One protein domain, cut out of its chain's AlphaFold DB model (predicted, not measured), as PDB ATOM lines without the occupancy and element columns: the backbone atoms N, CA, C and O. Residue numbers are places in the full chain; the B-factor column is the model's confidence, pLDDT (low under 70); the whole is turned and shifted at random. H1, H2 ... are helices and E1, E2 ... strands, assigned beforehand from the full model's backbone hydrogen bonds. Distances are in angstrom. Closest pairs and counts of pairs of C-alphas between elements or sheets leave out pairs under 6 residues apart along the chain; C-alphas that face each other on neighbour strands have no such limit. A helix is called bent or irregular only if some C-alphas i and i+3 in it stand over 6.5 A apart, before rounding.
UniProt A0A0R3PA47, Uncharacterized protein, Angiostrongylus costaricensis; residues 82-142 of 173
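Overview. This is residues 82 to 142 of the 173 residues of an uncharacterized protein of Angiostrongylus costaricensis (UniProt A0A0R3PA47). Two helical arms, H1 and the bent H2, spread from a small two-stranded hairpin of E1 and E2 and do not meet again, leaving an open arch. Residues 82 to 95 of H1, residues 125 to 142 of H2 and the hairpin's tip at residues 109 to 114 stick out with nothing packed on them. The printed part has 61 residues with two named helices and two named strands, in the order H1, E1, E2, H2; the sheet's order is E1 - E2, antiparallel, and the class is mixed, helices and strands. The whole is loose, with a radius of gyration of the C-alphas of 14.9 A and spans of 37 by 32 by 24 A.

Along the chain. H1, residues 82 to 102, begins with C-alpha 82 at (37.951, 124.435, -17.391) and is 29.6 A from first to last C-alpha. It has a kink of 29 degrees near residue 96 and is irregular, but only just: C-alphas 97 and 100 are 6.6 A apart. E1, residues 105 to 110, and E2, residues 113 to 118, are each 15.8 A long; C-alpha 113 is at (30.862, 142.474, -0.825). H2, residues 121 to 142, was assigned as one helix by its hydrogen bonds but is bent, with C-alphas 129 and 132 at 6.9 A. Its arms are H2a, residues 121 to 129, 13.9 A, and H2b, residues 132 to 142, 17.4 A, ending with C-alpha 142 at (19.453, 113.493, 1.069).

Arrangement. E1 and E2 form a hairpin of antiparallel neighbours, with 154 degrees between their directions. C-alphas 107 and 116 face each other at 4.9 A. N 108 and O 115, at 3.0 A, and N 117 and O 106, at 2.9 A, are within hydrogen-bond range. The closest C-alphas of H1 and E1 are those of Leu 100 and Tyr 106, 6.1 A apart. H1 is apart from E2, H2a and H2b. H2a is apart from E1, and H2b is apart from E1 and E2. H2a and H2b stand at a steep tilt of 54 degrees. The O i to N i+4 pairs within hydrogen-bond range are 15 of 17 in H1, 2 of 5 in H2a and 1 of 7 in H2b; O i to N i+3 pairs within range are 2 of 6 in H2a and 2 of 8 in H2b.

Size, cuts and confidence. The two C-alphas farthest apart, those of Asp 82 and Lys 122, are 40.6 A from each other. The printed part has no cut, and the links H1 to E1, E1 to E2 and E2 to H2 are tight, each of 2 residues. The mean pLDDT of the printed part is 70.2; residue 82, residue 112 and residues 119 to 142 are under 70, with means of 54 for H2a and 46 for H2b.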
ATOM      1  N   ASP A  82      38.703 125.098 -18.458       63.44
ATOM      2  CA  ASP A  82      37.951 124.435 -17.391       63.44
ATOM      3  C   ASP A  82      38.874 123.738 -16.384       63.44
ATOM      4  O   ASP A  82      38.734 123.974 -15.194       63.44
ATOM      5  N   GLN A  83      39.940 123.068 -16.837       75.75
ATOM      6  CA  GLN A  83      40.937 122.448 -15.944       75.75
ATOM      7  C   GLN A  83      41.622 123.467 -15.021       75.75
ATOM      8  O   GLN A  83      41.853 123.217 -13.840       75.75
ATOM      9  N   ARG A  84      41.947 124.655 -15.551       84.44
ATOM     10  CA  ARG A  84      42.548 125.732 -14.753       84.44
ATOM     11  C   ARG A  84      41.543 126.297 -13.753       84.44
ATOM     12  O   ARG A  84      41.922 126.609 -12.630       84.44
ATOM     13  N   ARG A  85      40.286 126.471 -14.165       85.31
ATOM     14  CA  ARG A  85      39.216 126.965 -13.288       85.31
ATOM     15  C   ARG A  85      38.928 125.986 -12.163       85.31
ATOM     16  O   ARG A  85      38.845 126.422 -11.026       85.31
ATOM     17  N   GLU A  86      38.831 124.701 -12.473       87.25
ATOM     18  CA  GLU A  86      38.622 123.631 -11.497       87.25
ATOM     19  C   GLU A  86      39.727 123.637 -10.444       87.25
ATOM     20  O   GLU A  86      39.426 123.748  -9.261       87.25
ATOM     21  N   HIS A  87      40.995 123.666 -10.868       90.50
ATOM     22  CA  HIS A  87      42.120 123.754  -9.938       90.50
ATOM     23  C   HIS A  87      42.071 125.031  -9.085       90.50
ATOM     24  O   HIS A  87      42.390 125.007  -7.904       90.50
ATOM     25  N   ILE A  88      41.685 126.178  -9.651       91.00
ATOM     26  CA  ILE A  88      41.559 127.420  -8.872       91.00
ATOM     27  C   ILE A  88      40.432 127.304  -7.839       91.00
ATOM     28  O   ILE A  88      40.621 127.709  -6.695       91.00
ATOM     29  N   LEU A  89      39.278 126.760  -8.223       91.00
ATOM     30  CA  LEU A  89      38.137 126.591  -7.324       91.00
ATOM     31  C   LEU A  89      38.450 125.599  -6.197       91.00
ATOM     32  O   LEU A  89      38.123 125.881  -5.049       91.00
ATOM     33  N   GLU A  90      39.149 124.507  -6.501       91.62
ATOM     34  CA  GLU A  90      39.610 123.530  -5.509       91.62
ATOM     35  C   GLU A  90      40.559 124.170  -4.484       91.62
ATOM     36  O   GLU A  90      40.394 124.011  -3.272       91.62
ATOM     37  N   GLU A  91      41.514 124.976  -4.952       94.12
ATOM     38  CA  GLU A  91      42.414 125.729  -4.076       94.12
ATOM     39  C   GLU A  91      41.662 126.766  -3.224       94.12
ATOM     40  O   GLU A  91      41.955 126.927  -2.034       94.12
ATOM     41  N   CYS A  92      40.671 127.454  -3.802       88.81
ATOM     42  CA  CYS A  92      39.800 128.374  -3.069       88.81
ATOM     43  C   CYS A  92      39.000 127.651  -1.978       88.81
ATOM     44  O   CYS A  92      38.891 128.164  -0.862       88.81
ATOM     45  N   ASP A  93      38.483 126.458  -2.270       91.44
ATOM     46  CA  ASP A  93      37.768 125.638  -1.298       91.44
ATOM     47  C   ASP A  93      38.693 125.185  -0.162       91.44
ATOM     48  O   ASP A  93      38.308 125.302   1.006       91.44
ATOM     49  N   ARG A  94      39.934 124.765  -0.457       92.56
ATOM     50  CA  ARG A  94      40.930 124.435   0.581       92.56
ATOM     51  C   ARG A  94      41.216 125.630   1.490       92.56
ATOM     52  O   ARG A  94      41.228 125.506   2.715       92.56
ATOM     53  N   LEU A  95      41.423 126.810   0.904       90.06
ATOM     54  CA  LEU A  95      41.644 128.039   1.669       90.06
ATOM     55  C   LEU A  95      40.446 128.348   2.575       90.06
ATOM     56  O   LEU A  95      40.636 128.609   3.765       90.06
ATOM     57  N   ARG A  96      39.222 128.270   2.040       86.88
ATOM     58  CA  ARG A  96      37.991 128.575   2.780       86.88
ATOM     59  C   ARG A  96      37.717 127.593   3.915       86.88
ATOM     60  O   ARG A  96      37.258 128.016   4.975       86.88
ATOM     61  N   ASN A  97      37.959 126.306   3.688       87.19
ATOM     62  CA  ASN A  97      37.502 125.250   4.586       87.19
ATOM     63  C   ASN A  97      38.555 124.842   5.628       87.19
ATOM     64  O   ASN A  97      38.175 124.523   6.754       87.19
ATOM     65  N   ASP A  98      39.846 124.886   5.284       89.81
ATOM     66  CA  ASP A  98      40.913 124.382   6.158       89.81
ATOM     67  C   ASP A  98      41.710 125.526   6.794       89.81
ATOM     68  O   ASP A  98      41.815 125.624   8.018       89.81
ATOM     69  N   ILE A  99      42.226 126.435   5.962       89.81
ATOM     70  CA  ILE A  99      43.212 127.439   6.389       89.81
ATOM     71  C   ILE A  99      42.544 128.606   7.127       89.81
ATOM     72  O   ILE A  99      42.985 128.989   8.211       89.81
ATOM     73  N   LEU A 100      41.472 129.185   6.569       86.06
ATOM     74  CA  LEU A 100      40.802 130.331   7.198       86.06
ATOM     75  C   LEU A 100      40.256 129.999   8.600       86.06
ATOM     76  O   LEU A 100      40.525 130.773   9.525       86.06
ATOM     77  N   PRO A 101      39.596 128.846   8.830       87.38
ATOM     78  CA  PRO A 101      39.111 128.495  10.160       87.38
ATOM     79  C   PRO A 101      40.223 128.252  11.184       87.38
ATOM     80  O   PRO A 101      40.028 128.565  12.361       87.38
ATOM     81  N   GLU A 102      41.384 127.731  10.770       87.25
ATOM     82  CA  GLU A 102      42.549 127.563  11.653       87.25
ATOM     83  C   GLU A 102      43.076 128.918  12.152       87.25
ATOM     84  O   GLU A 102      43.416 129.071  13.328       87.25
ATOM     85  N   LEU A 103      43.036 129.934  11.288       84.56
ATOM     86  CA  LEU A 103      43.370 131.320  11.625       84.56
ATOM     87  C   LEU A 103      42.239 132.057  12.369       84.56
ATOM     88  O   LEU A 103      42.423 133.197  12.799       84.56
ATOM     89  N   GLY A 104      41.077 131.418  12.555       81.81
ATOM     90  CA  GLY A 104      39.894 132.021  13.176       81.81
ATOM     91  C   GLY A 104      39.177 133.032  12.279       81.81
ATOM     92  O   GLY A 104      38.471 133.901  12.785       81.81
ATOM     93  N   LEU A 105      39.359 132.942  10.965       82.62
ATOM     94  CA  LEU A 105      38.737 133.802   9.963       82.62
ATOM     95  C   LEU A 105      37.624 133.039   9.235       82.62
ATOM     96  O   LEU A 105      37.768 131.859   8.924       82.62
ATOM     97  N   TYR A 106      36.522 133.724   8.935       82.06
ATOM     98  CA  TYR A 106      35.453 133.205   8.083       82.06
ATOM     99  C   TYR A 106      35.078 134.242   7.030       82.06
ATOM    100  O   TYR A 106      35.093 135.444   7.295       82.06
ATOM    101  N   LEU A 107      34.755 133.768   5.830       82.00
ATOM    102  CA  LEU A 107      34.220 134.603   4.761       82.00
ATOM    103  C   LEU A 107      32.698 134.562   4.812       82.00
ATOM    104  O   LEU A 107      32.111 133.481   4.894       82.00
ATOM    105  N   GLU A 108      32.076 135.734   4.746       80.25
ATOM    106  CA  GLU A 108      30.643 135.860   4.538       80.25
ATOM    107  C   GLU A 108      30.383 136.596   3.221       80.25
ATOM    108  O   GLU A 108      30.680 137.786   3.078       80.25
ATOM    109  N   ASP A 109      29.826 135.871   2.254       83.06
ATOM    110  CA  ASP A 109      29.488 136.423   0.948       83.06
ATOM    111  C   ASP A 109      28.174 137.204   1.056       83.06
ATOM    112  O   ASP A 109      27.089 136.633   1.217       83.06
ATOM    113  N   LYS A 110      28.260 138.535   0.990       83.38
ATOM    114  CA  LYS A 110      27.096 139.409   0.813       83.38
ATOM    115  C   LYS A 110      26.929 139.716  -0.673       83.38
ATOM    116  O   LYS A 110      27.885 139.681  -1.439       83.38
ATOM    117  N   LEU A 111      25.707 140.077  -1.074       71.19
ATOM    118  CA  LEU A 111      25.307 140.323  -2.473       71.19
ATOM    119  C   LEU A 111      26.239 141.261  -3.266       71.19
ATOM    120  O   LEU A 111      26.272 141.175  -4.491       71.19
ATOM    121  N   HIS A 112      26.982 142.141  -2.590       63.16
ATOM    122  CA  HIS A 112      27.883 143.102  -3.226       63.16
ATOM    123  C   HIS A 112      29.296 143.146  -2.626       63.16
ATOM    124  O   HIS A 112      30.141 143.843  -3.180       63.16
ATOM    125  N   GLU A 113      29.577 142.416  -1.537       71.94
ATOM    126  CA  GLU A 113      30.862 142.474  -0.825       71.94
ATOM    127  C   GLU A 113      31.148 141.157  -0.086       71.94
ATOM    128  O   GLU A 113      30.268 140.587   0.557       71.94
ATOM    129  N   THR A 114      32.392 140.683  -0.138       73.44
ATOM    130  CA  THR A 114      32.863 139.562   0.688       73.44
ATOM    131  C   THR A 114      33.466 140.121   1.971       73.44
ATOM    132  O   THR A 114      34.541 140.729   1.940       73.44
ATOM    133  N   VAL A 115      32.780 139.946   3.099       76.00
ATOM    134  CA  VAL A 115      33.237 140.461   4.396       76.00
ATOM    135  C   VAL A 115      34.028 139.371   5.114       76.00
ATOM    136  O   VAL A 115      33.577 138.232   5.228       76.00
ATOM    137  N   VAL A 116      35.221 139.718   5.602       77.06
ATOM    138  CA  VAL A 116      36.045 138.827   6.429       77.06
ATOM    139  C   VAL A 116      35.664 139.041   7.891       77.06
ATOM    140  O   VAL A 116      35.929 140.105   8.454       77.06
ATOM    141  N   GLU A 117      35.055 138.040   8.523       78.50
ATOM    142  CA  GLU A 117      34.733 138.076   9.949       78.50
ATOM    143  C   GLU A 117      35.820 137.344  10.754       78.50
ATOM    144  O   GLU A 117      36.089 136.156  10.552       78.50
ATOM    145  N   LEU A 118      36.446 138.049  11.701       71.81
ATOM    146  CA  LEU A 118      37.367 137.453  12.668       71.81
ATOM    147  C   LEU A 118      36.565 136.816  13.810       71.81
ATOM    148  O   LEU A 118      36.087 137.499  14.718       71.81
ATOM    149  N   CYS A 119      36.447 135.492  13.806       61.72
ATOM    150  CA  CYS A 119      35.866 134.751  14.916       61.72
ATOM    151  C   CYS A 119      36.870 134.646  16.074       61.72
ATOM    152  O   CYS A 119      37.854 133.907  16.029       61.72
ATOM    153  N   GLY A 120      36.593 135.350  17.173       61.03
ATOM    154  CA  GLY A 120      37.347 135.187  18.415       61.03
ATOM    155  C   GLY A 120      37.254 133.755  18.967       61.03
ATOM    156  O   GLY A 120      36.216 133.104  18.894       61.03
ATOM    157  N   ARG A 121      38.321 133.267  19.618       58.56
ATOM    158  CA  ARG A 121      38.455 131.878  20.130       58.56
ATOM    159  C   ARG A 121      37.301 131.381  21.027       58.56
ATOM    160  O   ARG A 121      37.171 130.181  21.239       58.56
ATOM    161  N   LYS A 122      36.462 132.278  21.560       51.75
ATOM    162  CA  LYS A 122      35.312 131.953  22.421       51.75
ATOM    163  C   LYS A 122      34.056 131.520  21.640       51.75
ATOM    164  O   LYS A 122      33.301 130.706  22.159       51.75
ATOM    165  N   THR A 123      33.855 131.976  20.399       53.56
ATOM    166  CA  THR A 123      32.657 131.654  19.582       53.56
ATOM    167  C   THR A 123      32.782 130.316  18.839       53.56
ATOM    168  O   THR A 123      31.792 129.621  18.597       53.56
ATOM    169  N   LEU A 124      34.015 129.895  18.541       51.66
ATOM    170  CA  LEU A 124      34.342 128.626  17.877       51.66
ATOM    171  C   LEU A 124      34.005 127.396  18.740       51.66
ATOM    172  O   LEU A 124      33.584 126.354  18.230       51.66
ATOM    173  N   GLN A 125      34.152 127.515  20.064       55.09
ATOM    174  CA  GLN A 125      33.883 126.413  20.985       55.09
ATOM    175  C   GLN A 125      32.384 126.130  21.118       55.09
ATOM    176  O   GLN A 125      32.026 124.977  21.308       55.09
ATOM    177  N   GLU A 126      31.515 127.139  20.997       53.38
ATOM    178  CA  GLU A 126      30.055 127.005  21.092       53.38
ATOM    179  C   GLU A 126      29.449 126.359  19.835       53.38
ATOM    180  O   GLU A 126      28.573 125.498  19.934       53.38
ATOM    181  N   ARG A 127      29.988 126.653  18.644       52.41
ATOM    182  CA  ARG A 127      29.582 125.983  17.392       52.41
ATOM    183  C   ARG A 127      30.044 124.521  17.318       52.41
ATOM    184  O   ARG A 127      29.278 123.676  16.855       52.41
ATOM    185  N   LYS A 128      31.228 124.180  17.854       54.91
ATOM    186  CA  LYS A 128      31.705 122.780  17.938       54.91
ATOM    187  C   LYS A 128      30.803 121.877  18.795       54.91
ATOM    188  O   LYS A 128      30.712 120.689  18.506       54.91
ATOM    189  N   LYS A 129      30.082 122.419  19.788       53.91
ATOM    190  CA  LYS A 129      29.116 121.644  20.609       53.91
ATOM    191  C   LYS A 129      27.770 121.420  19.906       53.91
ATOM    192  O   LYS A 129      27.023 120.541  20.312       53.91
ATOM    193  N   ASN A 130      27.475 122.184  18.850       49.78
ATOM    194  CA  ASN A 130      26.221 122.111  18.088       49.78
ATOM    195  C   ASN A 130      26.320 121.272  16.796       49.78
ATOM    196  O   ASN A 130      25.299 120.965  16.182       49.78
ATOM    197  N   LEU A 131      27.527 120.876  16.376       46.88
ATOM    198  CA  LEU A 131      27.735 120.004  15.216       46.88
ATOM    199  C   LEU A 131      27.141 118.581  15.364       46.88
ATOM    200  O   LEU A 131      26.580 118.095  14.377       46.88
ATOM    201  N   PRO A 132      27.154 117.912  16.542       48.81
ATOM    202  CA  PRO A 132      26.570 116.574  16.637       48.81
ATOM    203  C   PRO A 132      25.036 116.568  16.526       48.81
ATOM    204  O   PRO A 132      24.466 115.511  16.286       48.81
ATOM    205  N   PHE A 133      24.360 117.720  16.634       42.94
ATOM    206  CA  PHE A 133      22.896 117.794  16.527       42.94
ATOM    207  C   PHE A 133      22.387 118.052  15.096       42.94
ATOM    208  O   PHE A 133      21.217 117.830  14.810       42.94
ATOM    209  N   LYS A 134      23.247 118.507  14.171       46.03
ATOM    210  CA  LYS A 134      22.850 118.803  12.779       46.03
ATOM    211  C   LYS A 134      23.338 117.769  11.761       46.03
ATOM    212  O   LYS A 134      22.705 117.619  10.723       46.03
ATOM    213  N   LEU A 135      24.404 117.017  12.053       45.41
ATOM    214  CA  LEU A 135      24.917 115.987  11.136       45.41
ATOM    215  C   LEU A 135      24.031 114.726  11.075       45.41
ATOM    216  O   LEU A 135      24.065 114.002  10.082       45.41
ATOM    217  N   LEU A 136      23.201 114.480  12.095       45.59
ATOM    218  CA  LEU A 136      22.214 113.391  12.080       45.59
ATOM    219  C   LEU A 136      21.028 113.668  11.138       45.59
ATOM    220  O   LEU A 136      20.462 112.721  10.606       45.59
ATOM    221  N   ASN A 137      20.708 114.935  10.850       47.12
ATOM    222  CA  ASN A 137      19.504 115.294  10.084       47.12
ATOM    223  C   ASN A 137      19.765 115.575   8.593       47.12
ATOM    224  O   ASN A 137      18.816 115.768   7.842       47.12
ATOM    225  N   VAL A 138      21.027 115.606   8.141       43.97
ATOM    226  CA  VAL A 138      21.347 115.767   6.706       43.97
ATOM    227  C   VAL A 138      21.476 114.412   6.005       43.97
ATOM    228  O   VAL A 138      21.129 114.304   4.833       43.97
ATOM    229  N   LYS A 139      21.857 113.342   6.717       43.22
ATOM    230  CA  LYS A 139      21.832 111.987   6.136       43.22
ATOM    231  C   LYS A 139      20.404 111.519   5.825       43.22
ATOM    232  O   LYS A 139      20.197 110.904   4.793       43.22
ATOM    233  N   SER A 140      19.416 111.903   6.638       46.69
ATOM    234  CA  SER A 140      17.997 111.582   6.403       46.69
ATOM    235  C   SER A 140      17.265 112.546   5.459       46.69
ATOM    236  O   SER A 140      16.092 112.333   5.177       46.69
ATOM    237  N   ALA A 141      17.908 113.626   4.998       44.72
ATOM    238  CA  ALA A 141      17.301 114.596   4.077       44.72
ATOM    239  C   ALA A 141      17.815 114.464   2.635       44.72
ATOM    240  O   ALA A 141      17.112 114.858   1.711       44.72
ATOM    241  N   VAL A 142      18.997 113.873   2.420       48.91
ATOM    242  CA  VAL A 142      19.453 113.493   1.069       48.91
ATOM    243  C   VAL A 142      18.725 112.226   0.598       48.91
ATOM    244  O   VAL A 142      18.310 112.159  -0.551       48.91
TER     245      VAL A 142